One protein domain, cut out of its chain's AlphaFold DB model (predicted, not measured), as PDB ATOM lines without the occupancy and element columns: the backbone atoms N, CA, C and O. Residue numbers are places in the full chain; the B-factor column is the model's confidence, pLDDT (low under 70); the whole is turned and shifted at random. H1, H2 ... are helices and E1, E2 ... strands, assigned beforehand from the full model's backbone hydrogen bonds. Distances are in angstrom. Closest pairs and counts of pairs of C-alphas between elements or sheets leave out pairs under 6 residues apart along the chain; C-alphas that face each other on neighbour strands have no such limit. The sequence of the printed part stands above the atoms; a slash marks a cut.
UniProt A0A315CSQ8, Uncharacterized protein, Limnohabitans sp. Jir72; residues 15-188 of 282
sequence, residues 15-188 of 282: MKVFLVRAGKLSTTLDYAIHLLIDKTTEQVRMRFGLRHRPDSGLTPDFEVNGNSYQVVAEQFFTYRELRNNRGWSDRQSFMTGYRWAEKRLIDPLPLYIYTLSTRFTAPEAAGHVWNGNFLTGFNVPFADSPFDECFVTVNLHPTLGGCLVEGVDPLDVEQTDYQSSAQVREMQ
ATOM      1  N   MET A  15      32.811  11.007 -34.025       95.31
ATOM      2  CA  MET A  15      32.917  12.393 -33.609       95.31
ATOM      3  C   MET A  15      32.247  12.571 -32.248       95.31
ATOM      4  O   MET A  15      31.034  12.413 -32.118       95.31
ATOM      5  N   LYS A  16      33.038  12.977 -31.256       96.81
ATOM      6  CA  LYS A  16      32.533  13.336 -29.931       96.81
ATOM      7  C   LYS A  16      32.020  14.767 -29.886       96.81
ATOM      8  O   LYS A  16      32.588  15.666 -30.516       96.81
ATOM      9  N   VAL A  17      30.993  14.995 -29.073       98.31
ATOM     10  CA  VAL A  17      30.440  16.322 -28.791       98.31
ATOM     11  C   VAL A  17      30.479  16.578 -27.290       98.31
ATOM     12  O   VAL A  17      29.770  15.944 -26.520       98.31
ATOM     13  N   PHE A  18      31.280  17.549 -26.871       97.94
ATOM     14  CA  PHE A  18      31.424  17.926 -25.470       97.94
ATOM     15  C   PHE A  18      30.603  19.173 -25.162       97.94
ATOM     16  O   PHE A  18      30.802  20.237 -25.757       97.94
ATOM     17  N   LEU A  19      29.703  19.056 -24.197       97.25
ATOM     18  CA  LEU A  19      28.830  20.117 -23.726       97.25
ATOM     19  C   LEU A  19      29.365  20.653 -22.393       97.25
ATOM     20  O   LEU A  19      29.650  19.903 -21.460       97.25
ATOM     21  N   VAL A  20      29.533  21.972 -22.314       94.50
ATOM     22  CA  VAL A  20      30.164  22.646 -21.176       94.50
ATOM     23  C   VAL A  20      29.253  23.742 -20.647       94.50
ATOM     24  O   VAL A  20      28.885  24.662 -21.377       94.50
ATOM     25  N   ARG A  21      28.917  23.698 -19.357       92.88
ATOM     26  CA  ARG A  21      28.157  24.757 -18.676       92.88
ATOM     27  C   ARG A  21      29.118  25.853 -18.210       92.88
ATOM     28  O   ARG A  21      29.710  25.778 -17.140       92.88
ATOM     29  N   ALA A  22      29.296  26.883 -19.035       86.69
ATOM     30  CA  ALA A  22      30.341  27.882 -18.840       86.69
ATOM     31  C   ALA A  22      29.867  29.051 -17.961       86.69
ATOM     32  O   ALA A  22      29.091  29.899 -18.402       86.69
ATOM     33  N   GLY A  23      30.401  29.170 -16.740       83.62
ATOM     34  CA  GLY A  23      30.015  30.222 -15.786       83.62
ATOM     35  C   GLY A  23      30.160  31.661 -16.307       83.62
ATOM     36  O   GLY A  23      29.382  32.535 -15.927       83.62
ATOM     37  N   LYS A  24      31.089  31.913 -17.242       80.19
ATOM     38  CA  LYS A  24      31.278  33.230 -17.885       80.19
ATOM     39  C   LYS A  24      30.086  33.686 -18.739       80.19
ATOM     40  O   LYS A  24      30.012  34.862 -19.076       80.19
ATOM     41  N   LEU A  25      29.170  32.781 -19.089       82.94
ATOM     42  CA  LEU A  25      27.970  33.083 -19.874       82.94
ATOM     43  C   LEU A  25      26.743  33.389 -19.002       82.94
ATOM     44  O   LEU A  25      25.655  33.543 -19.544       82.94
ATOM     45  N   SER A  26      26.889  33.509 -17.679       80.06
ATOM     46  CA  SER A  26      25.778  33.721 -16.732       80.06
ATOM     47  C   SER A  26      24.957  35.000 -16.943       80.06
ATOM     48  O   SER A  26      23.843  35.100 -16.440       80.06
ATOM     49  N   THR A  27      25.495  35.989 -17.660       81.88
ATOM     50  CA  THR A  27      24.809  37.256 -17.970       81.88
ATOM     51  C   THR A  27      24.162  37.264 -19.355       81.88
ATOM     52  O   THR A  27      23.576  38.272 -19.757       81.88
ATOM     53  N   THR A  28      24.281  36.171 -20.112       82.69
ATOM     54  CA  THR A  28      23.692  36.062 -21.450       82.69
ATOM     55  C   THR A  28      22.203  35.717 -21.386       82.69
ATOM     56  O   THR A  28      21.699  35.247 -20.368       82.69
ATOM     57  N   LEU A  29      21.476  35.993 -22.473       87.19
ATOM     58  CA  LEU A  29      20.057  35.640 -22.584       87.19
ATOM     59  C   LEU A  29      19.863  34.115 -22.642       87.19
ATOM     60  O   LEU A  29      20.791  33.385 -22.971       87.19
ATOM     61  N   ASP A  30      18.642  33.637 -22.383       92.69
ATOM     62  CA  ASP A  30      18.281  32.226 -22.593       92.69
ATOM     63  C   ASP A  30      18.380  31.870 -24.088       92.69
ATOM     64  O   ASP A  30      17.594  32.348 -24.917       92.69
ATOM     65  N   TYR A  31      19.367  31.037 -24.418       93.94
ATOM     66  CA  TYR A  31      19.618  30.519 -25.756       93.94
ATOM     67  C   TYR A  31      19.821  29.007 -25.721       93.94
ATOM     68  O   TYR A  31      20.254  28.439 -24.718       93.94
ATOM     69  N   ALA A  32      19.574  28.359 -26.851       96.94
ATOM     70  CA  ALA A  32      19.913  26.963 -27.064       96.94
ATOM     71  C   ALA A  32      20.650  26.782 -28.390       96.94
ATOM     72  O   ALA A  32      20.594  27.632 -29.283       96.94
ATOM     73  N   ILE A  33      21.362  25.667 -28.500       97.69
ATOM     74  CA  ILE A  33      22.131  25.309 -29.689       97.69
ATOM     75  C   ILE A  33      21.591  23.992 -30.238       97.69
ATOM     76  O   ILE A  33      21.508  23.011 -29.508       97.69
ATOM     77  N   HIS A  34      21.251  23.950 -31.521       98.44
ATOM     78  CA  HIS A  34      20.967  22.701 -32.228       98.44
ATOM     79  C   HIS A  34      22.158  22.376 -33.128       98.44
ATOM     80  O   HIS A  34      22.471  23.137 -34.044       98.44
ATOM     81  N   LEU A  35      22.856  21.286 -32.819       98.44
ATOM     82  CA  LEU A  35      23.948  20.748 -33.616       98.44
ATOM     83  C   LEU A  35      23.447  19.598 -34.480       98.44
ATOM     84  O   LEU A  35      22.876  18.641 -33.962       98.44
ATOM     85  N   LEU A  36      23.722  19.679 -35.777       98.25
ATOM     86  CA  LEU A  36      23.502  18.598 -36.727       98.25
ATOM     87  C   LEU A  36      24.851  18.208 -37.327       98.25
ATOM     88  O   LEU A  36      25.494  19.029 -37.985       98.25
ATOM     89  N   ILE A  37      25.279  16.974 -37.076       98.25
ATOM     90  CA  ILE A  37      26.509  16.400 -37.613       98.25
ATOM     91  C   ILE A  37      26.133  15.541 -38.823       98.25
ATOM     92  O   ILE A  37      25.516  14.489 -38.686       98.25
ATOM     93  N   ASP A  38      26.498  15.983 -40.024       97.38
ATOM     94  CA  ASP A  38      26.286  15.228 -41.256       97.38
ATOM     95  C   ASP A  38      27.601  14.591 -41.711       97.38
ATOM     96  O   ASP A  38      28.495  15.256 -42.238       97.38
ATOM     97  N   LYS A  39      27.706  13.274 -41.520       94.69
ATOM     98  CA  LYS A  39      28.870  12.483 -41.936       94.69
ATOM     99  C   LYS A  39      28.976  12.314 -43.451       94.69
ATOM    100  O   LYS A  39      30.067  12.087 -43.957       94.69
ATOM    101  N   THR A  40      27.869  12.436 -44.184       95.19
ATOM    102  CA  THR A  40      27.857  12.284 -45.648       95.19
ATOM    103  C   THR A  40      28.494  13.491 -46.320       95.19
ATOM    104  O   THR A  40      29.223  13.352 -47.299       95.19
ATOM    105  N   THR A  41      28.210  14.684 -45.794       96.75
ATOM    106  CA  THR A  41      28.756  15.948 -46.309       96.75
ATOM    107  C   THR A  41      29.954  16.467 -45.508       96.75
ATOM    108  O   THR A  41      30.508  17.509 -45.862       96.75
ATOM    109  N   GLU A  42      30.376  15.736 -44.469       97.81
ATOM    110  CA  GLU A  42      31.437  16.106 -43.521       97.81
ATOM    111  C   GLU A  42      31.250  17.534 -42.982       97.81
ATOM    112  O   GLU A  42      32.120  18.409 -43.091       97.81
ATOM    113  N   GLN A  43      30.065  17.789 -42.429       98.25
ATOM    114  CA  GLN A  43      29.661  19.110 -41.969       98.25
ATOM    115  C   GLN A  43      29.069  19.065 -40.563       98.25
ATOM    116  O   GLN A  43      28.272  18.194 -40.227       98.25
ATOM    117  N   VAL A  44      29.409  20.066 -39.749       98.50
ATOM    118  CA  VAL A  44      28.679  20.370 -38.512       98.50
ATOM    119  C   VAL A  44      27.899  21.662 -38.717       98.50
ATOM    120  O   VAL A  44      28.490  22.726 -38.919       98.50
ATOM    121  N   ARG A  45      26.569  21.587 -38.663       98.38
ATOM    122  CA  ARG A  45      25.678  22.752 -38.671       98.38
ATOM    123  C   ARG A  45      25.299  23.102 -37.242       98.38
ATOM    124  O   ARG A  45      24.751  22.278 -36.519       98.38
ATOM    125  N   MET A  46      25.551  24.344 -36.859       97.81
ATOM    126  CA  MET A  46      25.145  24.925 -35.588       97.81
ATOM    127  C   MET A  46      24.016  25.923 -35.826       97.81
ATOM    128  O   MET A  46      24.212  26.931 -36.499       97.81
ATOM    129  N   ARG A  47      22.834  25.656 -35.269       97.75
ATOM    130  CA  ARG A  47      21.707  26.596 -35.253       97.75
ATOM    131  C   ARG A  47      21.632  27.234 -33.871       97.75
ATOM    132  O   ARG A  47      21.524  26.539 -32.860       97.75
ATOM    133  N   PHE A  48      21.713  28.557 -33.824       96.75
ATOM    134  CA  PHE A  48      21.598  29.340 -32.600       96.75
ATOM    135  C   PHE A  48      20.148  29.791 -32.419       96.75
ATOM    136  O   PHE A  48      19.615  30.547 -33.238       96.75
ATOM    137  N   GLY A  49      19.516  29.316 -31.347       95.81
ATOM    138  CA  GLY A  49      18.132  29.619 -31.016       95.81
ATOM    139  C   GLY A  49      18.006  30.521 -29.797       95.81
ATOM    140  O   GLY A  49      18.667  30.300 -28.786       95.81
ATOM    141  N   LEU A  50      17.114  31.507 -29.864       94.69
ATOM    142  CA  LEU A  50      16.676  32.273 -28.697       94.69
ATOM    143  C   LEU A  50      15.353  31.720 -28.184       94.69
ATOM    144  O   LEU A  50      14.568  31.160 -28.954       94.69
ATOM    145  N   ARG A  51      15.112  31.875 -26.878       94.94
ATOM    146  CA  ARG A  51      13.875  31.422 -26.239       94.94
ATOM    147  C   ARG A  51      12.652  31.893 -27.030       94.94
ATOM    148  O   ARG A  51      12.464  33.095 -27.236       94.94
ATOM    149  N   HIS A  52      11.838  30.938 -27.478       92.19
ATOM    150  CA  HIS A  52      10.651  31.226 -28.266       92.19
ATOM    151  C   HIS A  52       9.616  31.961 -27.408       92.19
ATOM    152  O   HIS A  52       9.408  31.641 -26.234       92.19
ATOM    153  N   ARG A  53       8.969  32.958 -28.009       87.44
ATOM    154  CA  ARG A  53       7.909  33.744 -27.383       87.44
ATOM    155  C   ARG A  53       6.549  33.241 -27.879       87.44
ATOM    156  O   ARG A  53       6.284  33.400 -29.071       87.44
ATOM    157  N   PRO A  54       5.695  32.658 -27.014       80.81
ATOM    158  CA  PRO A  54       4.418  32.073 -27.434       80.81
ATOM    159  C   PRO A  54       3.466  33.057 -28.132       80.81
ATOM    160  O   PRO A  54       2.634  32.656 -28.937       80.81
ATOM    161  N   ASP A  55       3.594  34.355 -27.850       85.69
ATOM    162  CA  ASP A  55       2.815  35.446 -28.444       85.69
ATOM    163  C   ASP A  55       3.327  35.894 -29.826       85.69
ATOM    164  O   ASP A  55       2.722  36.759 -30.455       85.69
ATOM    165  N   SER A  56       4.417  35.305 -30.331       81.81
ATOM    166  CA  SER A  56       4.994  35.664 -31.634       81.81
ATOM    167  C   SER A  56       4.178  35.186 -32.841       81.81
ATOM    168  O   SER A  56       4.403  35.669 -33.949       81.81
ATOM    169  N   GLY A  57       3.263  34.226 -32.655       81.25
ATOM    170  CA  GLY A  57       2.512  33.594 -33.747       81.25
ATOM    171  C   GLY A  57       3.358  32.700 -34.667       81.25
ATOM    172  O   GLY A  57       2.844  32.197 -35.664       81.25
ATOM    173  N   LEU A  58       4.641  32.495 -34.347       86.44
ATOM    174  CA  LEU A  58       5.542  31.594 -35.064       86.44
ATOM    175  C   LEU A  58       5.531  30.204 -34.418       86.44
ATOM    176  O   LEU A  58       5.273  30.063 -33.227       86.44
ATOM    177  N   THR A  59       5.827  29.168 -35.201       90.25
ATOM    178  CA  THR A  59       6.097  27.830 -34.651       90.25
ATOM    179  C   THR A  59       7.568  27.763 -34.234       90.25
ATOM    180  O   THR A  59       8.413  28.227 -35.005       90.25
ATOM    181  N   PRO A  60       7.902  27.225 -33.047       94.12
ATOM    182  CA  PRO A  60       9.295  27.052 -32.647       94.12
ATOM    183  C   PRO A  60      10.040  26.112 -33.603       94.12
ATOM    184  O   PRO A  60       9.456  25.185 -34.160       94.12
ATOM    185  N   ASP A  61      11.342  26.342 -33.767       96.38
ATOM    186  CA  ASP A  61      12.198  25.539 -34.646       96.38
ATOM    187  C   ASP A  61      12.639  24.223 -34.000       96.38
ATOM    188  O   ASP A  61      12.815  23.227 -34.697       96.38
ATOM    189  N   PHE A  62      12.894  24.237 -32.689       97.25
ATOM    190  CA  PHE A  62      13.341  23.071 -31.931       97.25
ATOM    191  C   PHE A  62      13.067  23.244 -30.434       97.25
ATOM    192  O   PHE A  62      12.835  24.356 -29.948       97.25
ATOM    193  N   GLU A  63      13.115  22.137 -29.694       96.31
ATOM    194  CA  GLU A  63      12.907  22.119 -28.246       96.31
ATOM    195  C   GLU A  63      14.095  21.498 -27.521       96.31
ATOM    196  O   GLU A  63      14.701  20.534 -27.985       96.31
ATOM    197  N   VAL A  64      14.423  22.051 -26.354       95.50
ATOM    198  CA  VAL A  64      15.460  21.526 -25.465       95.50
ATOM    199  C   VAL A  64      14.969  21.629 -24.030       95.50
ATOM    200  O   VAL A  64      14.572  22.704 -23.580       95.50
ATOM    201  N   ASN A  65      15.008  20.517 -23.292       91.69
ATOM    202  CA  ASN A  65      14.591  20.452 -21.886       91.69
ATOM    203  C   ASN A  65      13.173  21.017 -21.644       91.69
ATOM    204  O   ASN A  65      12.950  21.742 -20.677       91.69
ATOM    205  N   GLY A  66      12.232  20.733 -22.553       91.62
ATOM    206  CA  GLY A  66      10.841  21.206 -22.473       91.62
ATOM    207  C   GLY A  66      10.642  22.696 -22.772       91.62
ATOM    208  O   GLY A  66       9.553  23.222 -22.564       91.62
ATOM    209  N   ASN A  67      11.679  23.391 -23.242       94.75
ATOM    210  CA  ASN A  67      11.607  24.785 -23.658       94.75
ATOM    211  C   ASN A  67      11.755  24.875 -25.177       94.75
ATOM    212  O   ASN A  67      12.660  24.264 -25.745       94.75
ATOM    213  N   SER A  68      10.908  25.670 -25.822       96.00
ATOM    214  CA  SER A  68      10.947  25.856 -27.273       96.00
ATOM    215  C   SER A  68      11.816  27.059 -27.663       96.00
ATOM    216  O   SER A  68      11.841  28.086 -26.971       96.00
ATOM    217  N   TYR A  69      12.529  26.946 -28.782       96.94
ATOM    218  CA  TYR A  69      13.486  27.939 -29.275       96.94
ATOM    219  C   TYR A  69      13.209  28.294 -30.740       96.94
ATOM    220  O   TYR A  69      12.817  27.446 -31.538       96.94
ATOM    221  N   GLN A  70      13.418  29.566 -31.090       96.25
ATOM    222  CA  GLN A  70      13.393  30.057 -32.469       96.25
ATOM    223  C   GLN A  70      14.828  30.285 -32.935       96.25
ATOM    224  O   GLN A  70      15.576  31.016 -32.282       96.25
ATOM    225  N   VAL A  71      15.205  29.702 -34.067       95.88
ATOM    226  CA  VAL A  71      16.507  29.915 -34.697       95.88
ATOM    227  C   VAL A  71      16.587  31.333 -35.238       95.88
ATOM    228  O   VAL A  71      15.717  31.794 -35.972       95.88
ATOM    229  N   VAL A  72      17.661  32.027 -34.870       94.75
ATOM    230  CA  VAL A  72      17.924  33.403 -35.316       94.75
ATOM    231  C   VAL A  72      19.228  33.532 -36.099       94.75
ATOM    232  O   VAL A  72      19.438  34.545 -36.759       94.75
ATOM    233  N   ALA A  73      20.107  32.530 -36.033       95.38
ATOM    234  CA  ALA A  73      21.342  32.480 -36.804       95.38
ATOM    235  C   ALA A  73      21.828  31.036 -36.971       95.38
ATOM    236  O   ALA A  73      21.534  30.175 -36.141       95.38
ATOM    237  N   GLU A  74      22.614  30.791 -38.015       96.94
ATOM    238  CA  GLU A  74      23.223  29.490 -38.287       96.94
ATOM    239  C   GLU A  74      24.685  29.644 -38.695       96.94
ATOM    240  O   GLU A  74      25.064  30.649 -39.298       96.94
ATOM    241  N   GLN A  75      25.499  28.649 -38.355       96.94
ATOM    242  CA  GLN A  75      26.893  28.556 -38.755       96.94
ATOM    243  C   GLN A  75      27.216  27.135 -39.201       96.94
ATOM    244  O   GLN A  75      26.791  26.158 -38.587       96.94
ATOM    245  N   PHE A  76      28.026  27.033 -40.247       97.69
ATOM    246  CA  PHE A  76      28.527  25.772 -40.769       97.69
ATOM    247  C   PHE A  76      30.024  25.636 -40.502       97.69
ATOM    248  O   PHE A  76      30.786  26.588 -40.682       97.69
ATOM    249  N   PHE A  77      30.425  24.438 -40.094       98.25
ATOM    250  CA  PHE A  77      31.802  23.968 -40.070       98.25
ATOM    251  C   PHE A  77      31.928  22.874 -41.129       98.25
ATOM    252  O   PHE A  77      31.681  21.701 -40.858       98.25
ATOM    253  N   THR A  78      32.252  23.272 -42.357       98.12
ATOM    254  CA  THR A  78      32.449  22.337 -43.471       98.12
ATOM    255  C   THR A  78      33.889  21.838 -43.444       98.12
ATOM    256  O   THR A  78      34.819  22.612 -43.683       98.12
ATOM    257  N   TYR A  79      34.096  20.549 -43.180       97.94
ATOM    258  CA  TYR A  79      35.426  19.966 -42.989       97.94
ATOM    259  C   TYR A  79      36.387  20.285 -44.136       97.94
ATOM    260  O   TYR A  79      37.494  20.772 -43.912       97.94
ATOM    261  N   ARG A  80      35.936  20.108 -45.382       97.12
ATOM    262  CA  ARG A  80      36.740  20.390 -46.578       97.12
ATOM    263  C   ARG A  80      37.170  21.857 -46.684       97.12
ATOM    264  O   ARG A  80      38.284  22.138 -47.120       97.12
ATOM    265  N   GLU A  81      36.303  22.794 -46.309       97.25
ATOM    266  CA  GLU A  81      36.617  24.229 -46.339       97.25
ATOM    267  C   GLU A  81      37.620  24.586 -45.241       97.25
ATOM    268  O   GLU A  81      38.608  25.274 -45.505       97.25
ATOM    269  N   LEU A  82      37.416  24.054 -44.031       97.38
ATOM    270  CA  LEU A  82      38.334  24.234 -42.908       97.38
ATOM    271  C   LEU A  82      39.707  23.625 -43.204       97.38
ATOM    272  O   LEU A  82      40.721  24.266 -42.936       97.38
ATOM    273  N   ARG A  83      39.763  22.445 -43.830       96.75
ATOM    274  CA  ARG A  83      41.013  21.777 -44.226       96.75
ATOM    275  C   ARG A  83      41.821  22.566 -45.253       96.75
ATOM    276  O   ARG A  83      43.048  22.530 -45.232       96.75
ATOM    277  N   ASN A  84      41.148  23.326 -46.115       96.00
ATOM    278  CA  ASN A  84      41.793  24.231 -47.071       96.00
ATOM    279  C   ASN A  84      42.174  25.592 -46.456       96.00
ATOM    280  O   ASN A  84      42.841  26.405 -47.103       96.00
ATOM    281  N   ASN A  85      41.764  25.869 -45.215       95.31
ATOM    282  CA  ASN A  85      42.124  27.091 -44.513       95.31
ATOM    283  C   ASN A  85      43.621  27.082 -44.157       95.31
ATOM    284  O   ASN A  85      44.163  26.087 -43.684       95.31
ATOM    285  N   ARG A  86      44.300  28.229 -44.295       93.44
ATOM    286  CA  ARG A  86      45.725  28.374 -43.923       93.44
ATOM    287  C   ARG A  86      46.008  28.096 -42.439       93.44
ATOM    288  O   ARG A  86      47.161  27.849 -42.076       93.44
ATOM    289  N   GLY A  87      44.972  28.175 -41.606       93.94
ATOM    290  CA  GLY A  87      44.992  27.838 -40.191       93.94
ATOM    291  C   GLY A  87      44.857  26.371 -39.857       93.94
ATOM    292  O   GLY A  87      45.063  26.038 -38.697       93.94
ATOM    293  N   TRP A  88      44.581  25.497 -40.821       96.75
ATOM    294  CA  TRP A  88      44.587  24.064 -40.565       96.75
ATOM    295  C   TRP A  88      45.978  23.588 -40.114       96.75
ATOM    296  O   TRP A  88      46.991  23.882 -40.760       96.75
ATOM    297  N   SER A  89      46.028  22.893 -38.978       95.94
ATOM    298  CA  SER A  89      47.235  22.307 -38.389       95.94
ATOM    299  C   SER A  89      46.861  21.264 -37.339       95.94
ATOM    300  O   SER A  89      45.701  21.188 -36.933       95.94
ATOM    301  N   ASP A  90      47.861  20.533 -36.846       95.31
ATOM    302  CA  ASP A  90      47.749  19.794 -35.590       95.31
ATOM    303  C   ASP A  90      47.302  20.734 -34.471       95.31
ATOM    304  O   ASP A  90      47.655  21.926 -34.474       95.31
ATOM    305  N   ARG A  91      46.518  20.190 -33.535       94.62
ATOM    306  CA  ARG A  91      45.996  20.902 -32.369       94.62
ATOM    307  C   ARG A  91      45.344  22.229 -32.776       94.62
ATOM    308  O   ARG A  91      45.706  23.284 -32.265       94.62
ATOM    309  N   GLN A  92      44.409  22.211 -33.731       95.94
ATOM    310  CA  GLN A  92      43.680  23.411 -34.159       95.94
ATOM    311  C   GLN A  92      42.231  23.412 -33.672       95.94
ATOM    312  O   GLN A  92      41.563  22.389 -33.651       95.94
ATOM    313  N   SER A  93      41.711  24.587 -33.325       96.06
ATOM    314  CA  SER A  93      40.303  24.788 -32.984       96.06
ATOM    315  C   SER A  93      39.722  25.917 -33.828       96.06
ATOM    316  O   SER A  93      40.247  27.029 -33.830       96.06
ATOM    317  N   PHE A  94      38.638  25.649 -34.551       96.81
ATOM    318  CA  PHE A  94      37.880  26.659 -35.281       96.81
ATOM    319  C   PHE A  94      36.670  27.061 -34.452       96.81
ATOM    320  O   PHE A  94      35.807  26.230 -34.182       96.81
ATOM    321  N   MET A  95      36.604  28.325 -34.041       94.38
ATOM    322  CA  MET A  95      35.589  28.805 -33.104       94.38
ATOM    323  C   MET A  95      34.576  29.707 -33.793       94.38
ATOM    324  O   MET A  95      34.948  30.585 -34.570       94.38
ATOM    325  N   THR A  96      33.305  29.544 -33.436       93.75
ATOM    326  CA  THR A  96      32.255  30.529 -33.704       93.75
ATOM    327  C   THR A  96      31.686  31.072 -32.401       93.75
ATOM    328  O   THR A  96      31.796  30.475 -31.323       93.75
ATOM    329  N   GLY A  97      31.065  32.235 -32.509       90.19
ATOM    330  CA  GLY A  97      30.410  32.916 -31.416       90.19
ATOM    331  C   GLY A  97      29.322  33.846 -31.908       90.19
ATOM    332  O   GLY A  97      29.322  34.240 -33.073       90.19
ATOM    333  N   TYR A  98      28.405  34.216 -31.018       88.69
ATOM    334  CA  TYR A  98      27.317  35.128 -31.354       88.69
ATOM    335  C   TYR A  98      27.655  36.566 -30.957       88.69
ATOM    336  O   TYR A  98      27.951  36.859 -29.797       88.69
ATOM    337  N   ARG A  99      27.602  37.489 -31.923       85.81
ATOM    338  CA  ARG A  99      27.748  38.926 -31.670       85.81
ATOM    339  C   ARG A  99      26.383  39.537 -31.424       85.81
ATOM    340  O   ARG A  99      25.685  39.903 -32.363       85.81
ATOM    341  N   TRP A 100      26.033  39.714 -30.154       80.75
ATOM    342  CA  TRP A 100      24.734  40.248 -29.731       80.75
ATOM    343  C   TRP A 100      24.373  41.601 -30.358       80.75
ATOM    344  O   TRP A 100      23.234  41.787 -30.775       80.75
ATOM    345  N   ALA A 101      25.339  42.518 -30.479       82.88
ATOM    346  CA  ALA A 101      25.117  43.830 -31.093       82.88
ATOM    347  C   ALA A 101      24.823  43.740 -32.602       82.88
ATOM    348  O   ALA A 101      24.001  44.491 -33.119       82.88
ATOM    349  N   GLU A 102      25.470  42.802 -33.297       85.56
ATOM    350  CA  GLU A 102      25.333  42.597 -34.745       85.56
ATOM    351  C   GLU A 102      24.253  41.556 -35.095       85.56
ATOM    352  O   GLU A 102      23.944  41.365 -36.266       85.56
ATOM    353  N   LYS A 103      23.687  40.882 -34.084       86.94
ATOM    354  CA  LYS A 103      22.686  39.812 -34.204       86.94
ATOM    355  C   LYS A 103      23.063  38.720 -35.213       86.94
ATOM    356  O   LYS A 103      22.226  38.261 -35.984       86.94
ATOM    357  N   ARG A 104      24.330  38.311 -35.216       89.12
ATOM    358  CA  ARG A 104      24.841  37.278 -36.125       89.12
ATOM    359  C   ARG A 104      25.903  36.408 -35.472       89.12
ATOM    360  O   ARG A 104      26.564  36.824 -34.516       89.12
ATOM    361  N   LEU A 105      26.101  35.230 -36.049       91.31
ATOM    362  CA  LEU A 105      27.267  34.400 -35.777       91.31
ATOM    363  C   LEU A 105      28.491  34.933 -36.535       91.31
ATOM    364  O   LEU A 105      28.385  35.653 -37.533       91.31
ATOM    365  N   ILE A 106      29.664  34.636 -35.990       90.38
ATOM    366  CA  ILE A 106      30.953  34.934 -36.612       90.38
ATOM    367  C   ILE A 106      31.394  33.702 -37.390       90.38
ATOM    368  O   ILE A 106      31.310  32.594 -36.861       90.38
ATOM    369  N   ASP A 107      31.937  33.908 -38.587       91.88
ATOM    370  CA  ASP A 107      32.536  32.822 -39.359       91.88
ATOM    371  C   ASP A 107      33.603  32.071 -38.534       91.88
ATOM    372  O   ASP A 107      34.279  32.691 -37.699       91.88
ATOM    373  N   PRO A 108      33.790  30.753 -38.746       94.19
ATOM    374  CA  PRO A 108      34.711  29.952 -37.961       94.19
ATOM    375  C   PRO A 108      36.130  30.504 -38.064       94.19
ATOM    376  O   PRO A 108      36.736  30.528 -39.137       94.19
ATOM    377  N   LEU A 109      36.674  30.940 -36.932       92.12
ATOM    378  CA  LEU A 109      38.008  31.525 -36.869       92.12
ATOM    379  C   LEU A 109      39.024  30.511 -36.323       92.12
ATOM    380  O   LEU A 109      38.732  29.856 -35.320       92.12
ATOM    381  N   PRO A 110      40.219  30.382 -36.929       94.62
ATOM    382  CA  PRO A 110      41.280  29.523 -36.410       94.62
ATOM    383  C   PRO A 110      41.843  30.127 -35.121       94.62
ATOM    384  O   PRO A 110      42.604  31.101 -35.147       94.62
ATOM    385  N   LEU A 111      41.454  29.555 -33.984       92.94
ATOM    386  CA  LEU A 111      41.705  30.092 -32.653       92.94
ATOM    387  C   LEU A 111      43.187  30.343 -32.412       92.94
ATOM    388  O   LEU A 111      43.557  31.446 -32.023       92.94
ATOM    389  N   TYR A 112      44.035  29.351 -32.677       92.00
ATOM    390  CA  TYR A 112      45.441  29.460 -32.304       92.00
ATOM    391  C   TYR A 112      46.230  30.404 -33.209       92.00
ATOM    392  O   TYR A 112      47.179  31.024 -32.747       92.00
ATOM    393  N   ILE A 113      45.797  30.624 -34.457       92.81
ATOM    394  CA  ILE A 113      46.338  31.732 -35.261       92.81
ATOM    395  C   ILE A 113      46.011  33.060 -34.591       92.81
ATOM    396  O   ILE A 113      46.879  33.925 -34.464       92.81
ATOM    397  N   TYR A 114      44.749  33.230 -34.201       88.56
ATOM    398  CA  TYR A 114      44.280  34.481 -33.631       88.56
ATOM    399  C   TYR A 114      45.003  34.807 -32.319       88.56
ATOM    400  O   TYR A 114      45.412  35.944 -32.081       88.56
ATOM    401  N   THR A 115      45.178  33.804 -31.463       89.12
ATOM    402  CA  THR A 115      45.797  33.992 -30.152       89.12
ATOM    403  C   THR A 115      47.316  34.081 -30.203       89.12
ATOM    404  O   THR A 115      47.914  34.626 -29.279       89.12
ATOM    405  N   LEU A 116      47.964  33.603 -31.272       87.56
ATOM    406  CA  LEU A 116      49.425  33.574 -31.371       87.56
ATOM    407  C   LEU A 116      50.058  34.969 -31.271       87.56
ATOM    408  O   LEU A 116      51.021  35.158 -30.531       87.56
ATOM    409  N   SER A 117      49.527  35.955 -32.000       85.31
ATOM    410  CA  SER A 117      50.093  37.314 -32.028       85.31
ATOM    411  C   SER A 117      49.808  38.102 -30.749       85.31
ATOM    412  O   SER A 117      50.635  38.909 -30.328       85.31
ATOM    413  N   THR A 118      48.661  37.849 -30.119       84.31
ATOM    414  CA  THR A 118      48.245  38.503 -28.869       84.31
ATOM    415  C   THR A 118      48.820  37.830 -27.627       84.31
ATOM    416  O   THR A 118      48.838  38.442 -26.564       84.31
ATOM    417  N   ARG A 119      49.305  36.587 -27.756       83.69
ATOM    418  CA  ARG A 119      49.719  35.707 -26.650       83.69
ATOM    419  C   ARG A 119      48.627  35.493 -25.601       83.69
ATOM    420  O   ARG A 119      48.927  35.172 -24.456       83.69
ATOM    421  N   PHE A 120      47.367  35.656 -25.994       84.50
ATOM    422  CA  PHE A 120      46.247  35.325 -25.132       84.50
ATOM    423  C   PHE A 120      46.092  33.813 -25.027       84.50
ATOM    424  O   PHE A 120      46.193  33.077 -26.005       84.50
ATOM    425  N   THR A 121      45.750  33.344 -23.841       81.44
ATOM    426  CA  THR A 121      45.120  32.040 -23.682       81.44
ATOM    427  C   THR A 121      43.740  32.053 -24.348       81.44
ATOM    428  O   THR A 121      43.110  33.102 -24.528       81.44
ATOM    429  N   ALA A 122      43.209  30.881 -24.698       79.50
ATOM    430  CA  ALA A 122      41.869  30.801 -25.277       79.50
ATOM    431  C   ALA A 122      40.767  31.434 -24.388       79.50
ATOM    432  O   ALA A 122      39.908  32.129 -24.936       79.50
ATOM    433  N   PRO A 123      40.771  31.270 -23.045       78.81
ATOM    434  CA  PRO A 123      39.823  31.955 -22.165       78.81
ATOM    435  C   PRO A 123      39.980  33.481 -22.118       78.81
ATOM    436  O   PRO A 123      38.973  34.173 -21.949       78.81
ATOM    437  N   GLU A 124      41.206  34.002 -22.232       83.12
ATOM    438  CA  GLU A 124      41.472  35.445 -22.307       83.12
ATOM    439  C   GLU A 124      40.968  36.011 -23.628       83.12
ATOM    440  O   GLU A 124      40.219  36.983 -23.623       83.12
ATOM    441  N   ALA A 125      41.285  35.357 -24.746       82.31
ATOM    442  CA  ALA A 125      40.800  35.752 -26.060       82.31
ATOM    443  C   ALA A 125      39.266  35.793 -26.078       82.31
ATOM    444  O   ALA A 125      38.682  36.833 -26.386       82.31
ATOM    445  N   ALA A 126      38.616  34.706 -25.643       78.69
ATOM    446  CA  ALA A 126      37.162  34.624 -25.533       78.69
ATOM    447  C   ALA A 126      36.581  35.774 -24.696       78.69
ATOM    448  O   ALA A 126      35.621  36.413 -25.119       78.69
ATOM    449  N   GLY A 127      37.164  36.057 -23.527       76.25
ATOM    450  CA  GLY A 127      36.703  37.108 -22.619       76.25
ATOM    451  C   GLY A 127      36.904  38.523 -23.165       76.25
ATOM    452  O   GLY A 127      35.959  39.303 -23.186       76.25
ATOM    453  N   HIS A 128      38.109  38.848 -23.630       73.62
ATOM    454  CA  HIS A 128      38.490  40.215 -23.991       73.62
ATOM    455  C   HIS A 128      37.969  40.665 -25.353       73.62
ATOM    456  O   HIS A 128      37.644  41.836 -25.523       73.62
ATOM    457  N   VAL A 129      37.886  39.758 -26.325       68.25
ATOM    458  CA  VAL A 129      37.547  40.122 -27.709       68.25
ATOM    459  C   VAL A 129      36.108  39.742 -28.053       68.25
ATOM    460  O   VAL A 129      35.448  40.440 -28.822       68.25
ATOM    461  N   TRP A 130      35.589  38.666 -27.457       70.25
ATOM    462  CA  TRP A 130      34.246  38.156 -27.745       70.25
ATOM    463  C   TRP A 130      33.291  38.246 -26.561       70.25
ATOM    464  O   TRP A 130      32.180  37.726 -26.652       70.25
ATOM    465  N   ASN A 131      33.681  38.903 -25.465       69.69
ATOM    466  CA  ASN A 131      32.870  39.029 -24.250       69.69
ATOM    467  C   ASN A 131      32.325  37.670 -23.760       69.69
ATOM    468  O   ASN A 131      31.152  37.528 -23.430       69.69
ATOM    469  N   GLY A 132      33.168  36.635 -23.827       64.94
ATOM    470  CA  GLY A 132      32.854  35.257 -23.448       64.94
ATOM    471  C   GLY A 132      32.107  34.426 -24.499       64.94
ATOM    472  O   GLY A 132      31.889  33.245 -24.262       64.94
ATOM    473  N   ASN A 133      31.750  34.980 -25.662       72.94
ATOM    474  CA  ASN A 133      30.794  34.369 -26.596       72.94
ATOM    475  C   ASN A 133      31.363  33.305 -27.549       72.94
ATOM    476  O   ASN A 133      30.781  33.101 -28.607       72.94
ATOM    477  N   PHE A 134      32.461  32.610 -27.246       87.00
ATOM    478  CA  PHE A 134      32.787  31.412 -28.032       87.00
ATOM    479  C   PHE A 134      31.796  30.311 -27.679       87.00
ATOM    480  O   PHE A 134      31.857  29.770 -26.584       87.00
ATOM    481  N   LEU A 135      30.868  30.018 -28.586       91.88
ATOM    482  CA  LEU A 135      29.744  29.119 -28.325       91.88
ATOM    483  C   LEU A 135      30.032  27.706 -28.812       91.88
ATOM    484  O   LEU A 135      29.778  26.755 -28.085       91.88
ATOM    485  N   THR A 136      30.591  27.563 -30.013       95.69
ATOM    486  CA  THR A 136      30.860  26.252 -30.615       95.69
ATOM    487  C   THR A 136      32.250  26.228 -31.230       95.69
ATOM    488  O   THR A 136      32.692  27.213 -31.825       95.69
ATOM    489  N   GLY A 137      32.943  25.107 -31.063       96.75
ATOM    490  CA  GLY A 137      34.262  24.857 -31.625       96.75
ATOM    491  C   GLY A 137      34.305  23.547 -32.391       96.75
ATOM    492  O   GLY A 137      33.857  22.535 -31.858       96.75
ATOM    493  N   PHE A 138      34.863  23.573 -33.599       98.38
ATOM    494  CA  PHE A 138      35.269  22.388 -34.352       98.38
ATOM    495  C   PHE A 138      36.764  22.163 -34.132       98.38
ATOM    496  O   PHE A 138      37.578  23.037 -34.443       98.38
ATOM    497  N   ASN A 139      37.130  21.024 -33.558       98.12
ATOM    498  CA  ASN A 139      38.470  20.782 -33.039       98.12
ATOM    499  C   ASN A 139      39.167  19.670 -33.821       98.12
ATOM    500  O   ASN A 139      38.605  18.598 -34.026       98.12
ATOM    501  N   VAL A 140      40.402  19.947 -34.224       97.38
ATOM    502  CA  VAL A 140      41.256  19.133 -35.086       97.38
ATOM    503  C   VAL A 140      42.459  18.668 -34.261       97.38
ATOM    504  O   VAL A 140      43.361  19.474 -34.013       97.38
ATOM    505  N   PRO A 141      42.476  17.408 -33.787       95.38
ATOM    506  CA  PRO A 141      43.593  16.883 -33.005       95.38
ATOM    507  C   PRO A 141      44.890  16.843 -33.811       95.38
ATOM    508  O   PRO A 141      45.888  17.426 -33.388       95.38
ATOM    509  N   PHE A 142      44.848  16.239 -34.998       95.06
ATOM    510  CA  PHE A 142      45.977  16.132 -35.915       95.06
ATOM    511  C   PHE A 142      45.611  16.702 -37.282       95.06
ATOM    512  O   PHE A 142      44.459  16.643 -37.710       95.06
ATOM    513  N   ALA A 143      46.589  17.240 -38.006       95.25
ATOM    514  CA  ALA A 143      46.360  17.813 -39.332       95.25
ATOM    515  C   ALA A 143      45.844  16.775 -40.347       95.25
ATOM    516  O   ALA A 143      45.215  17.142 -41.344       95.25
ATOM    517  N   ASP A 144      46.115  15.490 -40.116       94.31
ATOM    518  CA  ASP A 144      45.642  14.377 -40.934       94.31
ATOM    519  C   ASP A 144      44.324  13.759 -40.436       94.31
ATOM    520  O   ASP A 144      43.780  12.907 -41.139       94.31
ATOM    521  N   SER A 145      43.790  14.206 -39.289       94.94
ATOM    522  CA  SER A 145      42.584  13.648 -38.677       94.94
ATOM    523  C   SER A 145      41.410  13.627 -39.656       94.94
ATOM    524  O   SER A 145      41.073  14.687 -40.203       94.94
ATOM    525  N   PRO A 146      40.759  12.468 -39.888       96.06
ATOM    526  CA  PRO A 146      39.507  12.414 -40.634       96.06
ATOM    527  C   PRO A 146      38.397  13.142 -39.869       96.06
ATOM    528  O   PRO A 146      38.527  13.410 -38.673       96.06
ATOM    529  N   PHE A 147      37.288  13.438 -40.552       97.00
ATOM    530  CA  PHE A 147      36.148  14.139 -39.956       97.00
ATOM    531  C   PHE A 147      35.679  13.497 -38.642       97.00
ATOM    532  O   PHE A 147      35.501  14.203 -37.655       97.00
ATOM    533  N   ASP A 148      35.571  12.167 -38.597       95.38
ATOM    534  CA  ASP A 148      35.143  11.427 -37.405       95.38
ATOM    535  C   ASP A 148      36.162  11.420 -36.241       95.38
ATOM    536  O   ASP A 148      35.787  11.089 -35.120       95.38
ATOM    537  N   GLU A 149      37.438  11.770 -36.462       94.38
ATOM    538  CA  GLU A 149      38.417  11.956 -35.367       94.38
ATOM    539  C   GLU A 149      38.347  13.371 -34.777       94.38
ATOM    540  O   GLU A 149      38.787  13.615 -33.652       94.38
ATOM    541  N   CYS A 150      37.808  14.330 -35.534       97.50
ATOM    542  CA  CYS A 150      37.546  15.659 -35.007       97.50
ATOM    543  C   CYS A 150      36.452  15.600 -33.933       97.50
ATOM    544  O   CYS A 150      35.608  14.707 -33.910       97.50
ATOM    545  N   PHE A 151      36.447  16.587 -33.041       97.94
ATOM    546  CA  PHE A 151      35.448  16.679 -31.979       97.94
ATOM    547  C   PHE A 151      34.866  18.084 -31.880       97.94
ATOM    548  O   PHE A 151      35.512  19.086 -32.203       97.94
ATOM    549  N   VAL A 152      33.632  18.174 -31.399       98.50
ATOM    550  CA  VAL A 152      32.917  19.438 -31.238       98.50
ATOM    551  C   VAL A 152      32.851  19.796 -29.763       98.50
ATOM    552  O   VAL A 152      32.623  18.950 -28.908       98.50
ATOM    553  N   THR A 153      33.037  21.070 -29.452       97.56
ATOM    554  CA  THR A 153      32.833  21.602 -28.101       97.56
ATOM    555  C   THR A 153      31.759  22.672 -28.125       97.56
ATOM    556  O   THR A 153      31.797  23.538 -28.999       97.56
ATOM    557  N   VAL A 154      30.863  22.674 -27.143       96.31
ATOM    558  CA  VAL A 154      29.799  23.671 -26.996       96.31
ATOM    559  C   VAL A 154      29.861  24.291 -25.609       96.31
ATOM    560  O   VAL A 154      29.752  23.585 -24.611       96.31
ATOM    561  N   ASN A 155      30.001  25.612 -25.531       93.38
ATOM    562  CA  ASN A 155      29.797  26.347 -24.288       93.38
ATOM    563  C   ASN A 155      28.335  26.799 -24.214       93.38
ATOM    564  O   ASN A 155      27.831  27.453 -25.124       93.38
ATOM    565  N   LEU A 156      27.677  26.462 -23.111       93.19
ATOM    566  CA  LEU A 156      26.283  26.760 -22.810       93.19
ATOM    567  C   LEU A 156      26.186  27.692 -21.602       93.19
ATOM    568  O   LEU A 156      27.089  27.737 -20.760       93.19
ATOM    569  N   HIS A 157      25.058  28.393 -21.479       92.38
ATOM    570  CA  HIS A 157      24.707  29.109 -20.251       92.38
ATOM    571  C   HIS A 157      24.757  28.145 -19.045       92.38
ATOM    572  O   HIS A 157      24.342  26.992 -19.191       92.38
ATOM    573  N   PRO A 158      25.222  28.564 -17.852       90.75
ATOM    574  CA  PRO A 158      25.396  27.652 -16.717       90.75
ATOM    575  C   PRO A 158      24.091  27.003 -16.227       90.75
ATOM    576  O   PRO A 158      24.116  25.866 -15.769       90.75
ATOM    577  N   THR A 159      22.952  27.694 -16.341       92.75
ATOM    578  CA  THR A 159      21.660  27.239 -15.778       92.75
ATOM    579  C   THR A 159      20.455  27.311 -16.722       92.75
ATOM    580  O   THR A 159      19.374  26.862 -16.356       92.75
ATOM    581  N   LEU A 160      20.607  27.877 -17.920       93.69
ATOM    582  CA  LEU A 160      19.507  28.133 -18.862       93.69
ATOM    583  C   LEU A 160      19.808  27.421 -20.174       93.69
ATOM    584  O   LEU A 160      20.957  27.041 -20.421       93.69
ATOM    585  N   GLY A 161      18.797  27.229 -21.014       94.44
ATOM    586  CA  GLY A 161      19.018  26.634 -22.321       94.44
ATOM    587  C   GLY A 161      19.539  25.203 -22.305       94.44
ATOM    588  O   GLY A 161      19.476  24.457 -21.317       94.44
ATOM    589  N   GLY A 162      20.126  24.827 -23.431       95.81
ATOM    590  CA  GLY A 162      20.790  23.546 -23.600       95.81
ATOM    591  C   GLY A 162      21.264  23.341 -25.028       95.81
ATOM    592  O   GLY A 162      21.323  24.283 -25.820       95.81
ATOM    593  N   CYS A 163      21.599  22.095 -25.344       97.62
ATOM    594  CA  CYS A 163      21.981  21.698 -26.686       97.62
ATOM    595  C   CYS A 163      21.157  20.488 -27.128       97.62
ATOM    596  O   CYS A 163      21.055  19.521 -26.376       97.62
ATOM    597  N   LEU A 164      20.579  20.560 -28.326       97.94
ATOM    598  CA  LEU A 164      20.086  19.400 -29.064       97.94
ATOM    599  C   LEU A 164      21.201  18.955 -30.007       97.94
ATOM    600  O   LEU A 164      21.734  19.786 -30.742       97.94
ATOM    601  N   VAL A 165      21.558  17.675 -29.983       98.25
ATOM    602  CA  VAL A 165      22.614  17.115 -30.831       98.25
ATOM    603  C   VAL A 165      22.029  15.970 -31.649       98.25
ATOM    604  O   VAL A 165      21.412  15.067 -31.092       98.25
ATOM    605  N   GLU A 166      22.228  16.018 -32.961       97.88
ATOM    606  CA  GLU A 166      21.773  15.017 -33.924       97.88
ATOM    607  C   GLU A 166      22.928  14.598 -34.845       97.88
ATOM    608  O   GLU A 166      23.832  15.388 -35.124       97.88
ATOM    609  N   GLY A 167      22.881  13.364 -35.354       95.94
ATOM    610  CA  GLY A 167      23.877  12.845 -36.303       95.94
ATOM    611  C   GLY A 167      25.100  12.161 -35.674       95.94
ATOM    612  O   GLY A 167      26.006  11.734 -36.389       95.94
ATOM    613  N   VAL A 168      25.105  12.008 -34.349       95.75
ATOM    614  CA  VAL A 168      26.060  11.189 -33.582       95.75
ATOM    615  C   VAL A 168      25.307  10.267 -32.622       95.75
ATOM    616  O   VAL A 168      24.125  10.498 -32.348       95.75
ATOM    617  N   ASP A 169      25.972   9.225 -32.123       94.56
ATOM    618  CA  ASP A 169      25.408   8.385 -31.068       94.56
ATOM    619  C   ASP A 169      25.241   9.223 -29.784       94.56
ATOM    620  O   ASP A 169      26.147   9.987 -29.431       94.56
ATOM    621  N   PRO A 170      24.114   9.121 -29.055       94.25
ATOM    622  CA  PRO A 170      23.956   9.777 -27.760       94.25
ATOM    623  C   PRO A 170      25.085   9.493 -26.753       94.25
ATOM    624  O   PRO A 170      25.347  10.338 -25.901       94.25
ATOM    625  N   LEU A 171      25.760   8.340 -26.841       94.56
ATOM    626  CA  LEU A 171      26.916   7.982 -26.010       94.56
ATOM    627  C   LEU A 171      28.177   8.803 -26.330       94.56
ATOM    628  O   LEU A 171      29.060   8.906 -25.480       94.56
ATOM    629  N   ASP A 172      28.252   9.409 -27.517       95.62
ATOM    630  CA  ASP A 172      29.340  10.306 -27.925       95.62
ATOM    631  C   ASP A 172      29.081  11.772 -27.535       95.62
ATOM    632  O   ASP A 172      29.921  12.647 -27.779       95.62
ATOM    633  N   VAL A 173      27.930  12.056 -26.912       97.50
ATOM    634  CA  VAL A 173      27.584  13.373 -26.371       97.50
ATOM    635  C   VAL A 173      27.881  13.406 -24.874       97.50
ATOM    636  O   VAL A 173      27.155  12.842 -24.057       97.50
ATOM    637  N   GLU A 174      28.935  14.120 -24.494       96.56
ATOM    638  CA  GLU A 174      29.420  14.177 -23.117       96.56
ATOM    639  C   GLU A 174      29.102  15.531 -22.472       96.56
ATOM    640  O   GLU A 174      29.538  16.583 -22.941       96.56
ATOM    641  N   GLN A 175      28.361  15.517 -21.363       95.50
ATOM    642  CA  GLN A 175      28.251  16.676 -20.476       95.50
ATOM    643  C   GLN A 175      29.452  16.685 -19.539       95.50
ATOM    644  O   GLN A 175      29.654  15.739 -18.782       95.50
ATOM    645  N   THR A 176      30.237  17.754 -19.582       93.19
ATOM    646  CA  THR A 176      31.474  17.846 -18.804       93.19
ATOM    647  C   THR A 176      31.294  18.709 -17.558       93.19
ATOM    648  O   THR A 176      30.570  19.706 -17.586       93.19
ATOM    649  N   ASP A 177      32.042  18.392 -16.500       90.19
ATOM    650  CA  ASP A 177      32.124  19.211 -15.280       90.19
ATOM    651  C   ASP A 177      33.106  20.395 -15.411       90.19
ATOM    652  O   ASP A 177      33.325  21.172 -14.472       90.19
ATOM    653  N   TYR A 178      33.723  20.557 -16.585       88.81
ATOM    654  CA  TYR A 178      34.634  21.662 -16.853       88.81
ATOM    655  C   TYR A 178      33.898  23.006 -16.895       88.81
ATOM    656  O   TYR A 178      32.713  23.108 -17.195       88.81
ATOM    657  N   GLN A 179      34.638  24.082 -16.635       82.06
ATOM    658  CA  GLN A 179      34.104  25.446 -16.631       82.06
ATOM    659  C   GLN A 179      34.248  26.137 -17.996       82.06
ATOM    660  O   GLN A 179      33.719  27.232 -18.205       82.06
ATOM    661  N   SER A 180      34.985  25.528 -18.933       85.06
ATOM    662  CA  SER A 180      35.107  25.998 -20.316       85.06
ATOM    663  C   SER A 180      35.562  24.892 -21.274       85.06
ATOM    664  O   SER A 180      36.363  24.034 -20.910       85.06
ATOM    665  N   SER A 181      35.149  24.980 -22.538       90.19
ATOM    666  CA  SER A 181      35.683  24.142 -23.631       90.19
ATOM    667  C   SER A 181      37.189  24.278 -23.850       90.19
ATOM    668  O   SER A 181      37.786  23.413 -24.482       90.19
ATOM    669  N   ALA A 182      37.836  25.322 -23.316       88.75
ATOM    670  CA  ALA A 182      39.292  25.380 -23.312       88.75
ATOM    671  C   ALA A 182      39.886  24.198 -22.535       88.75
ATOM    672  O   ALA A 182      40.802  23.572 -23.044       88.75
ATOM    673  N   GLN A 183      39.313  23.840 -21.384       89.12
ATOM    674  CA  GLN A 183      39.771  22.690 -20.596       89.12
ATOM    675  C   GLN A 183      39.511  21.369 -21.320       89.12
ATOM    676  O   GLN A 183      40.394  20.524 -21.346       89.12
ATOM    677  N   VAL A 184      38.354  21.218 -21.975       92.75
ATOM    678  CA  VAL A 184      38.081  20.034 -22.810       92.75
ATOM    679  C   VAL A 184      39.170  19.865 -23.865       92.75
ATOM    680  O   VAL A 184      39.710  18.778 -24.015       92.75
ATOM    681  N   ARG A 185      39.536  20.939 -24.572       92.75
ATOM    682  CA  ARG A 185      40.593  20.882 -25.591       92.75
ATOM    683  C   ARG A 185      41.938  20.468 -25.017       92.75
ATOM    684  O   ARG A 185      42.601  19.658 -25.645       92.75
ATOM    685  N   GLU A 186      42.316  20.966 -23.842       89.50
ATOM    686  CA  GLU A 186      43.550  20.526 -23.175       89.50
ATOM    687  C   GLU A 186      43.536  19.019 -22.867       89.50
ATOM    688  O   GLU A 186      44.571  18.381 -22.978       89.50
ATOM    689  N   MET A 187      42.364  18.449 -22.565       90.62
ATOM    690  CA  MET A 187      42.198  17.021 -22.257       90.62
ATOM    691  C   MET A 187      41.997  16.115 -23.483       90.62
ATOM    692  O   MET A 187      41.959  14.895 -23.349       90.62
ATOM    693  N   GLN A 188      41.762  16.684 -24.668       92.94
ATOM    694  CA  GLN A 188      41.459  15.920 -25.889       92.94
ATOM    695  C   GLN A 188      42.521  16.098 -26.975       92.94
ATOM    696  O   GLN A 188      42.715  15.205 -27.798       92.94
TER     697      GLN A 188
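AT A GLANCE: This is residues 15 to 188 of the 282 residues of an uncharacterized protein of Limnohabitans sp. Jir72 (UniProt A0A315CSQ8). Two five-stranded sheets lie face to face as a sandwich, and the second one is curled, its end E4 E5 folding back toward E2 and E9. H3 and H4 cover the first sheet on the face away from the second, while H1 and H2 only graze that first sheet. The printed part has 174 residues, in the order E1 E2 E3 E4 E5 H1 E6 H2 H3 E7 E8 E9 E10 H4; the class is mixed, helices and strands. The sheets run E6 E7 E8 E1 E10 and E4 E5 E3 E2 E9, both mixed. The whole is compact, with a radius of gyration of the C-alphas of 15.4 A and spans of 48 by 37 by 30 A.

IN THESE COORDINATES: Start the first sheet at E6, residues 92 to 99, 22.4 A long, with C-alpha 92 at (43.680, 23.411, -34.159). Strand beside strand from E6, look next for E7, residues 134 to 140, then E8, residues 151 to 156, then E1, residues 17 to 21, and last E10, residues 173 to 176, at the other edge. The second sheet holds E4, 62 to 64, E5, 67 to 78, 28.9 A, E3, 43 to 51, 25.5 A, E2, 31 to 38, 22.8 A, and E9, 162 to 166. The helices are H1, 79 to 83, H2, 111 to 118, H3, 122 to 130, and H4, 181 to 188, ending at C-alpha 188 (41.459, 15.920, -25.889).

HOW THE PARTS SIT: In the first sheet E6 and E7 are antiparallel, with N 94 and O 138 at 2.8 A. E7 and E8 form a hairpin, with N 137 and O 153 at 2.8 A. E1 is parallel to E8, N 18 to O 152 being 2.8 A, and to E10, N 19 to O 174 being 2.8 A. In the second sheet, a folded sheet with E3 as hinge between two leaves that face each other, E2 and E3 form a hairpin, with N 34 and O 47 at 2.9 A. E5 bends by 73 degrees at residue 72. H3 has a height of 10.2 A over the first sheet, and H4 is on the same face; the C-alphas of Thr 153 and Ser 181 are the closest of E8 and H4, 5.9 A apart. H2 and H3 touch, about perpendicular at 79 degrees, closest at the C-alphas of Thr 115 and Ala 125, 6.7 A. Every O i to N i+4 pair is within hydrogen-bond range in H1, H3 and H4, and 2 of 4 in H2.

THE WHOLE: The C-alphas farthest apart are those of Asp 55 and Asp 144, 49.3 A. The printed part has no cut, and its one long link joins E6 to H2. Confidence is under 70 at residue 129 and residues 131 to 132.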